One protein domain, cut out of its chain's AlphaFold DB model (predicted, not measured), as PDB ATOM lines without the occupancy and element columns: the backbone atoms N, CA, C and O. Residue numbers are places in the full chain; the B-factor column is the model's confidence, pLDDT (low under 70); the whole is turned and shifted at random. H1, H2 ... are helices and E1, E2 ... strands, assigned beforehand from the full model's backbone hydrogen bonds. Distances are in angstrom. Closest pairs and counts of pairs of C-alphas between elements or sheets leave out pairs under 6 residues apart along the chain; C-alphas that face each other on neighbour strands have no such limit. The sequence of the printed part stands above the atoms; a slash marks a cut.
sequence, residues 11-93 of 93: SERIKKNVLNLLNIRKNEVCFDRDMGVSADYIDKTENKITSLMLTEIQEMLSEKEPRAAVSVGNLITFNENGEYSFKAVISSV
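AT A GLANCE: This is residues 11 to 93 of the 93 residues of an uncharacterized protein of Anaerocolumna sp. CTTW (UniProt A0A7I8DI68). A long two-stranded hairpin, E1 and E2, runs alongside the long helix H2, with H1 slanting beside the end of the hairpin where E1 begins and E2 ends. The link of residues 24 to 45 runs from H1 to the start of H2, away from the hairpin. The 83 printed residues hold two named helices and two named strands in the order H1, H2, E1, E2; the sheet E1 - E2 is antiparallel, and the class is mixed, helices and strands. The whole is compact, with a radius of gyration of the C-alphas of 13.2 A and spans of 35 by 29 by 18 A.

HOW THE PARTS SIT: E1, residues 68 to 78, and E2, residues 84 to 92, form a hairpin, antiparallel at 159 degrees between their directions. N 69 and O 91 are 2.8 A apart and N 89 and O 71 are 3.0 A apart, both within hydrogen-bond range. H2, residues 46 to 64, comes closest to E1 at the C-alphas of Gln 58 and Val 70, 7.0 A apart; H2 and E2 are near each other, with 8 pairs of C-alphas within 10 A. H1, residues 11 to 23, comes closest to E2 at the C-alphas of Ser 11 and Ser 92, 6.4 A apart. H1, with residues 18 to 22 alone, and H2, with residues 57 to 61 alone, only just touch, with 3 pairs of C-alphas within 8 A; the closest are those of Val 18 and Leu 61, 7.3 A apart. Their lines stand at a steep tilt of 52 degrees, opposite ways. In H1 and H2 every O i to N i+4 pair is within hydrogen-bond range.

IN THESE COORDINATES: H1 begins at C-alpha 11 (136.993, 173.544, 130.976) and is 18.4 A long. H2 measures 26.4 A, E1 27.0 A and E2 25.9 A, from first to last C-alpha. E2 ends at C-alpha 92 (140.885, 172.452, 126.024).

THE WHOLE: The two C-alphas farthest apart, those of Phe 31 and Glu 80, are 39.0 A apart. The printed part has no cut; the link from H1 to H2, 22 residues, is long. Mean pLDDT of the printed part is 79.3, with residues 70 to 80, 82, 88 and 90 to 93 under 70.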
ATOM      1  N   SER A  11     135.675 172.904 130.868       82.56
ATOM      2  CA  SER A  11     136.993 173.544 130.976       82.56
ATOM      3  C   SER A  11     137.477 173.661 132.428       82.56
ATOM      4  O   SER A  11     138.626 173.343 132.743       82.56
ATOM      5  N   GLU A  12     136.596 174.042 133.357       84.31
ATOM      6  CA  GLU A  12     136.943 174.127 134.781       84.31
ATOM      7  C   GLU A  12     137.223 172.755 135.392       84.31
ATOM      8  O   GLU A  12     138.105 172.623 136.244       84.31
ATOM      9  N   ARG A  13     136.505 171.719 134.945       84.94
ATOM     10  CA  ARG A  13     136.758 170.339 135.372       84.94
ATOM     11  C   ARG A  13     138.120 169.853 134.896       84.94
ATOM     12  O   ARG A  13     138.869 169.326 135.712       84.94
ATOM     13  N   ILE A  14     138.456 170.088 133.627       85.75
ATOM     14  CA  ILE A  14     139.770 169.747 133.067       85.75
ATOM     15  C   ILE A  14     140.864 170.464 133.862       85.75
ATOM     16  O   ILE A  14     141.784 169.825 134.364       85.75
ATOM     17  N   LYS A  15     140.729 171.778 134.084       84.44
ATOM     18  CA  LYS A  15     141.703 172.553 134.864       84.44
ATOM     19  C   LYS A  15     141.875 172.011 136.285       84.44
ATOM     20  O   LYS A  15     143.003 171.903 136.763       84.44
ATOM     21  N   LYS A  16     140.777 171.663 136.961       86.75
ATOM     22  CA  LYS A  16     140.817 171.090 138.313       86.75
ATOM     23  C   LYS A  16     141.502 169.723 138.327       86.75
ATOM     24  O   LYS A  16     142.314 169.474 139.209       86.75
ATOM     25  N   ASN A  17     141.215 168.866 137.352       88.25
ATOM     26  CA  ASN A  17     141.850 167.556 137.236       88.25
ATOM     27  C   ASN A  17     143.356 167.682 136.993       88.25
ATOM     28  O   ASN A  17     144.134 167.054 137.704       88.25
ATOM     29  N   VAL A  18     143.771 168.553 136.070       87.12
ATOM     30  CA  VAL A  18     145.194 168.812 135.811       87.12
ATOM     31  C   VAL A  18     145.891 169.351 137.064       87.12
ATOM     32  O   VAL A  18     146.951 168.857 137.431       87.12
ATOM     33  N   LEU A  19     145.287 170.312 137.771       87.56
ATOM     34  CA  LEU A  19     145.839 170.825 139.030       87.56
ATOM     35  C   LEU A  19     145.970 169.735 140.099       87.56
ATOM     36  O   LEU A  19     146.952 169.729 140.834       87.56
ATOM     37  N   ASN A  20     145.010 168.817 140.193       89.81
ATOM     38  CA  ASN A  20     145.109 167.699 141.125       89.81
ATOM     39  C   ASN A  20     146.276 166.777 140.751       89.81
ATOM     40  O   ASN A  20     147.084 166.455 141.613       89.81
ATOM     41  N   LEU A  21     146.402 166.409 139.473       88.38
ATOM     42  CA  LEU A  21     147.485 165.548 138.986       88.38
ATOM     43  C   LEU A  21     148.872 166.153 139.241       88.38
ATOM     44  O   LEU A  21     149.779 165.443 139.658       88.38
ATOM     45  N   LEU A  22     149.024 167.465 139.045       86.75
ATOM     46  CA  LEU A  22     150.290 168.167 139.278       86.75
ATOM     47  C   LEU A  22     150.656 168.314 140.765       86.75
ATOM     48  O   LEU A  22     151.829 168.496 141.080       86.75
ATOM     49  N   ASN A  23     149.673 168.266 141.667       89.19
ATOM     50  CA  ASN A  23     149.897 168.403 143.110       89.19
ATOM     51  C   ASN A  23     150.124 167.065 143.824       89.19
ATOM     52  O   ASN A  23     150.657 167.062 144.930       89.19
ATOM     53  N   ILE A  24     149.721 165.950 143.214       91.06
ATOM     54  CA  ILE A  24     149.943 164.607 143.754       91.06
ATOM     55  C   ILE A  24     151.393 164.195 143.492       91.06
ATOM     56  O   ILE A  24     151.933 164.425 142.407       91.06
ATOM     57  N   ARG A  25     152.025 163.547 144.469       88.56
ATOM     58  CA  ARG A  25     153.327 162.894 144.301       88.56
ATOM     59  C   ARG A  25     153.158 161.431 143.933       88.56
ATOM     60  O   ARG A  25     152.247 160.756 144.414       88.56
ATOM     61  N   LYS A  26     154.083 160.917 143.119       89.94
ATOM     62  CA  LYS A  26     154.146 159.477 142.835       89.94
ATOM     63  C   LYS A  26     154.143 158.669 144.131       89.94
ATOM     64  O   LYS A  26     154.843 159.010 145.084       89.94
ATOM     65  N   ASN A  27     153.394 157.567 144.127       89.44
ATOM     66  CA  ASN A  27     153.110 156.693 145.273       89.44
ATOM     67  C   ASN A  27     152.153 157.236 146.354       89.44
ATOM     68  O   ASN A  27     151.909 156.513 147.320       89.44
ATOM     69  N   GLU A  28     151.579 158.438 146.231       89.31
ATOM     70  CA  GLU A  28     150.579 158.917 147.208       89.31
ATOM     71  C   GLU A  28     149.206 158.257 147.042       89.31
ATOM     72  O   GLU A  28     148.441 158.153 148.003       89.31
ATOM     73  N   VAL A  29     148.876 157.800 145.832       89.00
ATOM     74  CA  VAL A  29     147.563 157.229 145.531       89.00
ATOM     75  C   VAL A  29     147.587 155.715 145.718       89.00
ATOM     76  O   VAL A  29     148.365 154.981 145.107       89.00
ATOM     77  N   CYS A  30     146.700 155.216 146.578       89.44
ATOM     78  CA  CYS A  30     146.532 153.781 146.776       89.44
ATOM     79  C   CYS A  30     146.153 153.096 145.456       89.44
ATOM     80  O   CYS A  30     145.252 153.552 144.757       89.44
ATOM     81  N   PHE A  31     146.792 151.961 145.167       90.19
ATOM     82  CA  PHE A  31     146.581 151.145 143.960       90.19
ATOM     83  C   PHE A  31     146.989 151.786 142.618       90.19
ATOM     84  O   PHE A  31     146.919 151.094 141.607       90.19
ATOM     85  N   ASP A  32     147.488 153.026 142.599       87.75
ATOM     86  CA  ASP A  32     148.081 153.659 141.413       87.75
ATOM     87  C   ASP A  32     149.368 154.402 141.813       87.75
ATOM     88  O   ASP A  32     149.342 155.534 142.293       87.75
ATOM     89  N   ARG A  33     150.514 153.725 141.667       86.56
ATOM     90  CA  ARG A  33     151.827 154.267 142.065       86.56
ATOM     91  C   ARG A  33     152.410 155.243 141.051       86.56
ATOM     92  O   ARG A  33     153.239 156.072 141.429       86.56
ATOM     93  N   ASP A  34     151.962 155.147 139.804       86.06
ATOM     94  CA  ASP A  34     152.446 155.973 138.703       86.06
ATOM     95  C   ASP A  34     151.721 157.325 138.647       86.06
ATOM     96  O   ASP A  34     152.164 158.238 137.953       86.06
ATOM     97  N   MET A  35     150.640 157.487 139.419       86.50
ATOM     98  CA  MET A  35     149.890 158.733 139.518       86.50
ATOM     99  C   MET A  35     150.664 159.823 140.270       86.50
ATOM    100  O   MET A  35     151.064 159.643 141.420       86.50
ATOM    101  N   GLY A  36     150.788 160.989 139.634       86.25
ATOM    102  CA  GLY A  36     151.414 162.180 140.199       86.25
ATOM    103  C   GLY A  36     152.788 162.481 139.608       86.25
ATOM    104  O   GLY A  36     153.264 161.828 138.682       86.25
ATOM    105  N   VAL A  37     153.433 163.497 140.170       87.56
ATOM    106  CA  VAL A  37     154.730 164.005 139.721       87.56
ATOM    107  C   VAL A  37     155.849 163.408 140.580       87.56
ATOM    108  O   VAL A  37     155.745 163.390 141.815       87.56
ATOM    109  N   SER A  38     156.922 162.913 139.952       88.00
ATOM    110  CA  SER A  38     158.102 162.418 140.672       88.00
ATOM    111  C   SER A  38     158.786 163.525 141.485       88.00
ATOM    112  O   SER A  38     158.515 164.711 141.328       88.00
ATOM    113  N   ALA A  39     159.681 163.145 142.393       85.31
ATOM    114  CA  ALA A  39     160.604 164.078 143.042       85.31
ATOM    115  C   ALA A  39     162.020 163.962 142.449       85.31
ATOM    116  O   ALA A  39     162.965 164.563 142.955       85.31
ATOM    117  N   ASP A  40     162.174 163.193 141.370       85.88
ATOM    118  CA  ASP A  40     163.477 162.748 140.885       85.88
ATOM    119  C   ASP A  40     164.307 163.891 140.318       85.88
ATOM    120  O   ASP A  40     165.509 163.736 140.168       85.88
ATOM    121  N   TYR A  41     163.694 165.028 140.000       82.75
ATOM    122  CA  TYR A  41     164.351 166.220 139.476       82.75
ATOM    123  C   TYR A  41     164.966 167.132 140.549       82.75
ATOM    124  O   TYR A  41     165.659 168.084 140.188       82.75
ATOM    125  N   ILE A  42     164.760 166.858 141.841       81.75
ATOM    126  CA  ILE A  42     165.424 167.597 142.925       81.75
ATOM    127  C   ILE A  42     166.951 167.493 142.750       81.75
ATOM    128  O   ILE A  42     167.475 166.464 142.320       81.75
ATOM    129  N   ASP A  43     167.657 168.595 143.009       83.69
ATOM    130  CA  ASP A  43     169.119 168.725 142.898       83.69
ATOM    131  C   ASP A  43     169.716 168.471 141.500       83.69
ATOM    132  O   ASP A  43     170.934 168.336 141.342       83.69
ATOM    133  N   LYS A  44     168.895 168.435 140.441       82.69
ATOM    134  CA  LYS A  44     169.401 168.405 139.062       82.69
ATOM    135  C   LYS A  44     169.669 169.811 138.532       82.69
ATOM    136  O   LYS A  44     169.123 170.809 138.981       82.69
ATOM    137  N   THR A  45     170.507 169.882 137.502       82.19
ATOM    138  CA  THR A  45     170.708 171.109 136.721       82.19
ATOM    139  C   THR A  45     169.415 171.513 136.013       82.19
ATOM    140  O   THR A  45     168.744 170.637 135.464       82.19
ATOM    141  N   GLU A  46     169.138 172.811 135.915       76.44
ATOM    142  CA  GLU A  46     167.948 173.402 135.278       76.44
ATOM    143  C   GLU A  46     167.535 172.736 133.951       76.44
ATOM    144  O   GLU A  46     166.382 172.329 133.784       76.44
ATOM    145  N   ASN A  47     168.490 172.535 133.035       78.00
ATOM    146  CA  ASN A  47     168.231 171.892 131.741       78.00
ATOM    147  C   ASN A  47     167.645 170.478 131.894       78.00
ATOM    148  O   ASN A  47     166.729 170.096 131.171       78.00
ATOM    149  N   LYS A  48     168.150 169.703 132.859       81.50
ATOM    150  CA  LYS A  48     167.653 168.348 133.138       81.50
ATOM    151  C   LYS A  48     166.300 168.378 133.836       81.50
ATOM    152  O   LYS A  48     165.461 167.550 133.500       81.50
ATOM    153  N   ILE A  49     166.096 169.305 134.776       81.56
ATOM    154  CA  ILE A  49     164.808 169.469 135.467       81.56
ATOM    155  C   ILE A  49     163.718 169.726 134.433       81.56
ATOM    156  O   ILE A  49     162.728 169.003 134.396       81.56
ATOM    157  N   THR A  50     163.946 170.699 133.553       78.44
ATOM    158  CA  THR A  50     162.974 171.103 132.537       78.44
ATOM    159  C   THR A  50     162.621 169.937 131.626       78.44
ATOM    160  O   THR A  50     161.458 169.560 131.549       78.44
ATOM    161  N   SER A  51     163.601 169.299 130.981       81.19
ATOM    162  CA  SER A  51     163.309 168.205 130.048       81.19
ATOM    163  C   SER A  51     162.609 167.013 130.712       81.19
ATOM    164  O   SER A  51     161.677 166.464 130.126       81.19
ATOM    165  N   LEU A  52     163.022 166.623 131.924       84.62
ATOM    166  CA  LEU A  52     162.416 165.490 132.632       84.62
ATOM    167  C   LEU A  52     160.991 165.804 133.084       84.62
ATOM    168  O   LEU A  52     160.080 165.033 132.798       84.62
ATOM    169  N   MET A  53     160.790 166.953 133.733       82.00
ATOM    170  CA  MET A  53     159.487 167.358 134.255       82.00
ATOM    171  C   MET A  53     158.475 167.575 133.125       82.00
ATOM    172  O   MET A  53     157.320 167.182 133.250       82.00
ATOM    173  N   LEU A  54     158.909 168.157 132.003       80.94
ATOM    174  CA  LEU A  54     158.071 168.331 130.817       80.94
ATOM    175  C   LEU A  54     157.587 167.001 130.251       80.94
ATOM    176  O   LEU A  54     156.392 166.840 130.011       80.94
ATOM    177  N   THR A  55     158.518 166.069 130.051       85.50
ATOM    178  CA  THR A  55     158.214 164.750 129.489       85.50
ATOM    179  C   THR A  55     157.255 163.999 130.407       85.50
ATOM    180  O   THR A  55     156.209 163.544 129.958       85.50
ATOM    181  N   GLU A  56     157.550 163.972 131.709       87.12
ATOM    182  CA  GLU A  56     156.721 163.298 132.711       87.12
ATOM    183  C   GLU A  56     155.301 163.879 132.779       87.12
ATOM    184  O   GLU A  56     154.320 163.135 132.770       87.12
ATOM    185  N   ILE A  57     155.165 165.208 132.810       85.00
ATOM    186  CA  ILE A  57     153.852 165.865 132.845       85.00
ATOM    187  C   ILE A  57     153.075 165.587 131.558       85.00
ATOM    188  O   ILE A  57     151.870 165.342 131.615       85.00
ATOM    189  N   GLN A  58     153.737 165.628 130.402       85.25
ATOM    190  CA  GLN A  58     153.085 165.378 129.122       85.25
ATOM    191  C   GLN A  58     152.584 163.933 129.020       85.25
ATOM    192  O   GLN A  58     151.438 163.722 128.623       85.25
ATOM    193  N   GLU A  59     153.396 162.955 129.425       87.06
ATOM    194  CA  GLU A  59     153.008 161.543 129.473       87.06
ATOM    195  C   GLU A  59     151.833 161.328 130.435       87.06
ATOM    196  O   GLU A  59     150.783 160.829 130.020       87.06
ATOM    197  N   MET A  60     151.944 161.814 131.676       87.50
ATOM    198  CA  MET A  60     150.892 161.691 132.690       87.50
ATOM    199  C   MET A  60     149.568 162.307 132.225       87.50
ATOM    200  O   MET A  60     148.506 161.706 132.392       87.50
ATOM    201  N   LEU A  61     149.604 163.511 131.650       86.31
ATOM    202  CA  LEU A  61     148.393 164.186 131.187       86.31
ATOM    203  C   LEU A  61     147.808 163.505 129.950       86.31
ATOM    204  O   LEU A  61     146.590 163.373 129.874       86.31
ATOM    205  N   SER A  62     148.639 162.987 129.042       86.62
ATOM    206  CA  SER A  62     148.153 162.219 127.890       86.62
ATOM    207  C   SER A  62     147.422 160.932 128.293       86.62
ATOM    208  O   SER A  62     146.446 160.558 127.646       86.62
ATOM    209  N   GLU A  63     147.845 160.288 129.383       88.56
ATOM    210  CA  GLU A  63     147.230 159.054 129.873       88.56
ATOM    211  C   GLU A  63     145.997 159.328 130.747       88.56
ATOM    212  O   GLU A  63     144.950 158.699 130.572       88.56
ATOM    213  N   LYS A  64     146.105 160.261 131.702       87.62
ATOM    214  CA  LYS A  64     145.101 160.454 132.762       87.62
ATOM    215  C   LYS A  64     144.080 161.556 132.453       87.62
ATOM    216  O   LYS A  64     142.958 161.483 132.949       87.62
ATOM    217  N   GLU A  65     144.423 162.559 131.639       86.62
ATOM    218  CA  GLU A  65     143.502 163.627 131.209       86.62
ATOM    219  C   GLU A  65     143.724 164.013 129.729       86.62
ATOM    220  O   GLU A  65     144.137 165.135 129.424       86.62
ATOM    221  N   PRO A  66     143.407 163.113 128.774       86.25
ATOM    222  CA  PRO A  66     143.673 163.313 127.342       86.25
ATOM    223  C   PRO A  66     142.906 164.487 126.711       86.25
ATOM    224  O   PRO A  66     143.176 164.869 125.576       86.25
ATOM    225  N   ARG A  67     141.929 165.058 127.424       84.75
ATOM    226  CA  ARG A  67     141.178 166.248 126.992       84.75
ATOM    227  C   ARG A  67     141.969 167.547 127.163       84.75
ATOM    228  O   ARG A  67     141.605 168.565 126.580       84.75
ATOM    229  N   ALA A  68     143.026 167.529 127.972       79.62
ATOM    230  CA  ALA A  68     143.911 168.667 128.146       79.62
ATOM    231  C   ALA A  68     144.976 168.674 127.041       79.62
ATOM    232  O   ALA A  68     145.866 167.827 127.020       79.62
ATOM    233  N   ALA A  69     144.947 169.674 126.158       72.25
ATOM    234  CA  ALA A  69     146.115 170.006 125.352       72.25
ATOM    235  C   ALA A  69     147.068 170.853 126.197       72.25
ATOM    236  O   ALA A  69     146.736 171.954 126.643       72.25
ATOM    237  N   VAL A  70     148.263 170.324 126.430       66.38
ATOM    238  CA  VAL A  70     149.274 170.960 127.272       66.38
ATOM    239  C   VAL A  70     150.336 171.554 126.363       66.38
ATOM    240  O   VAL A  70     151.077 170.834 125.702       66.38
ATOM    241  N   SER A  71     150.415 172.879 126.338       65.75
ATOM    242  CA  SER A  71     151.553 173.600 125.776       65.75
ATOM    243  C   SER A  71     152.372 174.113 126.947       65.75
ATOM    244  O   SER A  71     152.030 175.129 127.558       65.75
ATOM    245  N   VAL A  72     153.418 173.387 127.338       55.78
ATOM    246  CA  VAL A  72     154.253 173.874 128.436       55.78
ATOM    247  C   VAL A  72     155.137 175.007 127.925       55.78
ATOM    248  O   VAL A  72     155.888 174.843 126.966       55.78
ATOM    249  N   GLY A  73     154.984 176.179 128.539       54.94
ATOM    250  CA  GLY A  73     155.753 177.370 128.219       54.94
ATOM    251  C   GLY A  73     157.044 177.434 129.028       54.94
ATOM    252  O   GLY A  73     157.158 176.833 130.095       54.94
ATOM    253  N   ASN A  74     158.002 178.182 128.482       52.69
ATOM    254  CA  ASN A  74     159.351 178.413 128.998       52.69
ATOM    255  C   ASN A  74     159.434 178.595 130.527       52.69
ATOM    256  O   ASN A  74     158.546 179.179 131.155       52.69
ATOM    257  N   LEU A  75     160.552 178.139 131.099       53.44
ATOM    258  CA  LEU A  75     160.942 178.373 132.490       53.44
ATOM    259  C   LEU A  75     160.968 179.885 132.762       53.44
ATOM    260  O   LEU A  75     161.532 180.640 131.971       53.44
ATOM    261  N   ILE A  76     160.284 180.337 133.819       60.69
ATOM    262  CA  ILE A  76     160.052 181.778 134.025       60.69
ATOM    263  C   ILE A  76     161.148 182.412 134.872       60.69
ATOM    264  O   ILE A  76     161.553 183.534 134.575       60.69
ATOM    265  N   THR A  77     161.644 181.721 135.900       56.78
ATOM    266  CA  THR A  77     162.639 182.308 136.804       56.78
ATOM    267  C   THR A  77     163.319 181.255 137.671       56.78
ATOM    268  O   THR A  77     162.653 180.388 138.242       56.78
ATOM    269  N   PHE A  78     164.639 181.388 137.800       61.19
ATOM    270  CA  PHE A  78     165.422 180.877 138.922       61.19
ATOM    271  C   PHE A  78     165.579 182.027 139.920       61.19
ATOM    272  O   PHE A  78     166.131 183.071 139.569       61.19
ATOM    273  N   ASN A  79     165.062 181.865 141.137       65.38
ATOM    274  CA  ASN A  79     165.293 182.842 142.200       65.38
ATOM    275  C   ASN A  79     166.588 182.505 142.950       65.38
ATOM    276  O   ASN A  79     166.962 181.340 143.063       65.38
ATOM    277  N   GLU A  80     167.229 183.515 143.544       63.34
ATOM    278  CA  GLU A  80     168.461 183.375 144.347       63.34
ATOM    279  C   GLU A  80     168.323 182.382 145.526       63.34
ATOM    280  O   GLU A  80     169.318 181.889 146.048       63.34
ATOM    281  N   ASN A  81     167.086 182.023 145.888       71.38
ATOM    282  CA  ASN A  81     166.744 181.043 146.923       71.38
ATOM    283  C   ASN A  81     166.721 179.580 146.428       71.38
ATOM    284  O   ASN A  81     166.408 178.685 147.209       71.38
ATOM    285  N   GLY A  82     167.006 179.318 145.146       69.25
ATOM    286  CA  GLY A  82     166.973 177.967 144.568       69.25
ATOM    287  C   GLY A  82     165.578 177.469 144.172       69.25
ATOM    288  O   GLY A  82     165.389 176.275 143.945       69.25
ATOM    289  N   GLU A  83     164.593 178.364 144.084       74.88
ATOM    290  CA  GLU A  83     163.231 178.036 143.654       74.88
ATOM    291  C   GLU A  83     163.108 178.070 142.124       74.88
ATOM    292  O   GLU A  83     163.514 179.042 141.480       74.88
ATOM    293  N   TYR A  84     162.486 177.033 141.556       72.56
ATOM    294  CA  TYR A  84     162.177 176.938 140.129       72.56
ATOM    295  C   TYR A  84     160.678 177.127 139.889       72.56
ATOM    296  O   TYR A  84     159.857 176.387 140.434       72.56
ATOM    297  N   SER A  85     160.318 178.095 139.041       71.25
ATOM    298  CA  SER A  85     158.929 178.342 138.636       71.25
ATOM    299  C   SER A  85     158.686 177.974 137.172       71.25
ATOM    300  O   SER A  85     159.304 178.526 136.259       71.25
ATOM    301  N   PHE A  86     157.720 177.079 136.950       70.44
ATOM    302  CA  PHE A  86     157.291 176.623 135.626       70.44
ATOM    303  C   PHE A  86     155.891 177.142 135.304       70.44
ATOM    304  O   PHE A  86     155.002 177.118 136.158       70.44
ATOM    305  N   LYS A  87     155.661 177.566 134.056       71.62
ATOM    306  CA  LYS A  87     154.327 177.955 133.583       71.62
ATOM    307  C   LYS A  87     153.862 177.039 132.468       71.62
ATOM    308  O   LYS A  87     154.302 177.138 131.328       71.62
ATOM    309  N   ALA A  88     152.890 176.200 132.793       65.69
ATOM    310  CA  ALA A  88     152.160 175.429 131.802       65.69
ATOM    311  C   ALA A  88     150.940 176.212 131.299       65.69
ATOM    312  O   ALA A  88     150.195 176.794 132.093       65.69
ATOM    313  N   VAL A  89     150.726 176.219 129.981       70.44
ATOM    314  CA  VAL A  89     149.478 176.684 129.371       70.44
ATOM    315  C   VAL A  89     148.646 175.453 129.037       70.44
ATOM    316  O   VAL A  89     149.080 174.576 128.293       70.44
ATOM    317  N   ILE A  90     147.452 175.383 129.617       66.88
ATOM    318  CA  ILE A  90     146.499 174.300 129.380       66.88
ATOM    319  C   ILE A  90     145.378 174.869 128.517       66.88
ATOM    320  O   ILE A  90     144.709 175.823 128.919       66.88
ATOM    321  N   SER A  91     145.176 174.281 127.345       66.25
ATOM    322  CA  SER A  91     144.045 174.547 126.458       66.25
ATOM    323  C   SER A  91     143.145 173.314 126.391       66.25
ATOM    324  O   SER A  91     143.638 172.191 126.342       66.25
ATOM    325  N   SER A  92     141.829 173.514 126.390       58.12
ATOM    326  CA  SER A  92     140.885 172.452 126.024       58.12
ATOM    327  C   SER A  92     140.860 172.342 124.503       58.12
ATOM    328  O   SER A  92     140.793 173.378 123.838       58.12
ATOM    329  N   VAL A  93     140.929 171.117 123.979       56.53
ATOM    330  CA  VAL A  93     140.624 170.823 122.565       56.53
ATOM    331  C   VAL A  93     139.115 170.736 122.382       56.53
ATOM    332  O   VAL A  93     138.446 170.299 123.348       56.53
TER     333      VAL A  93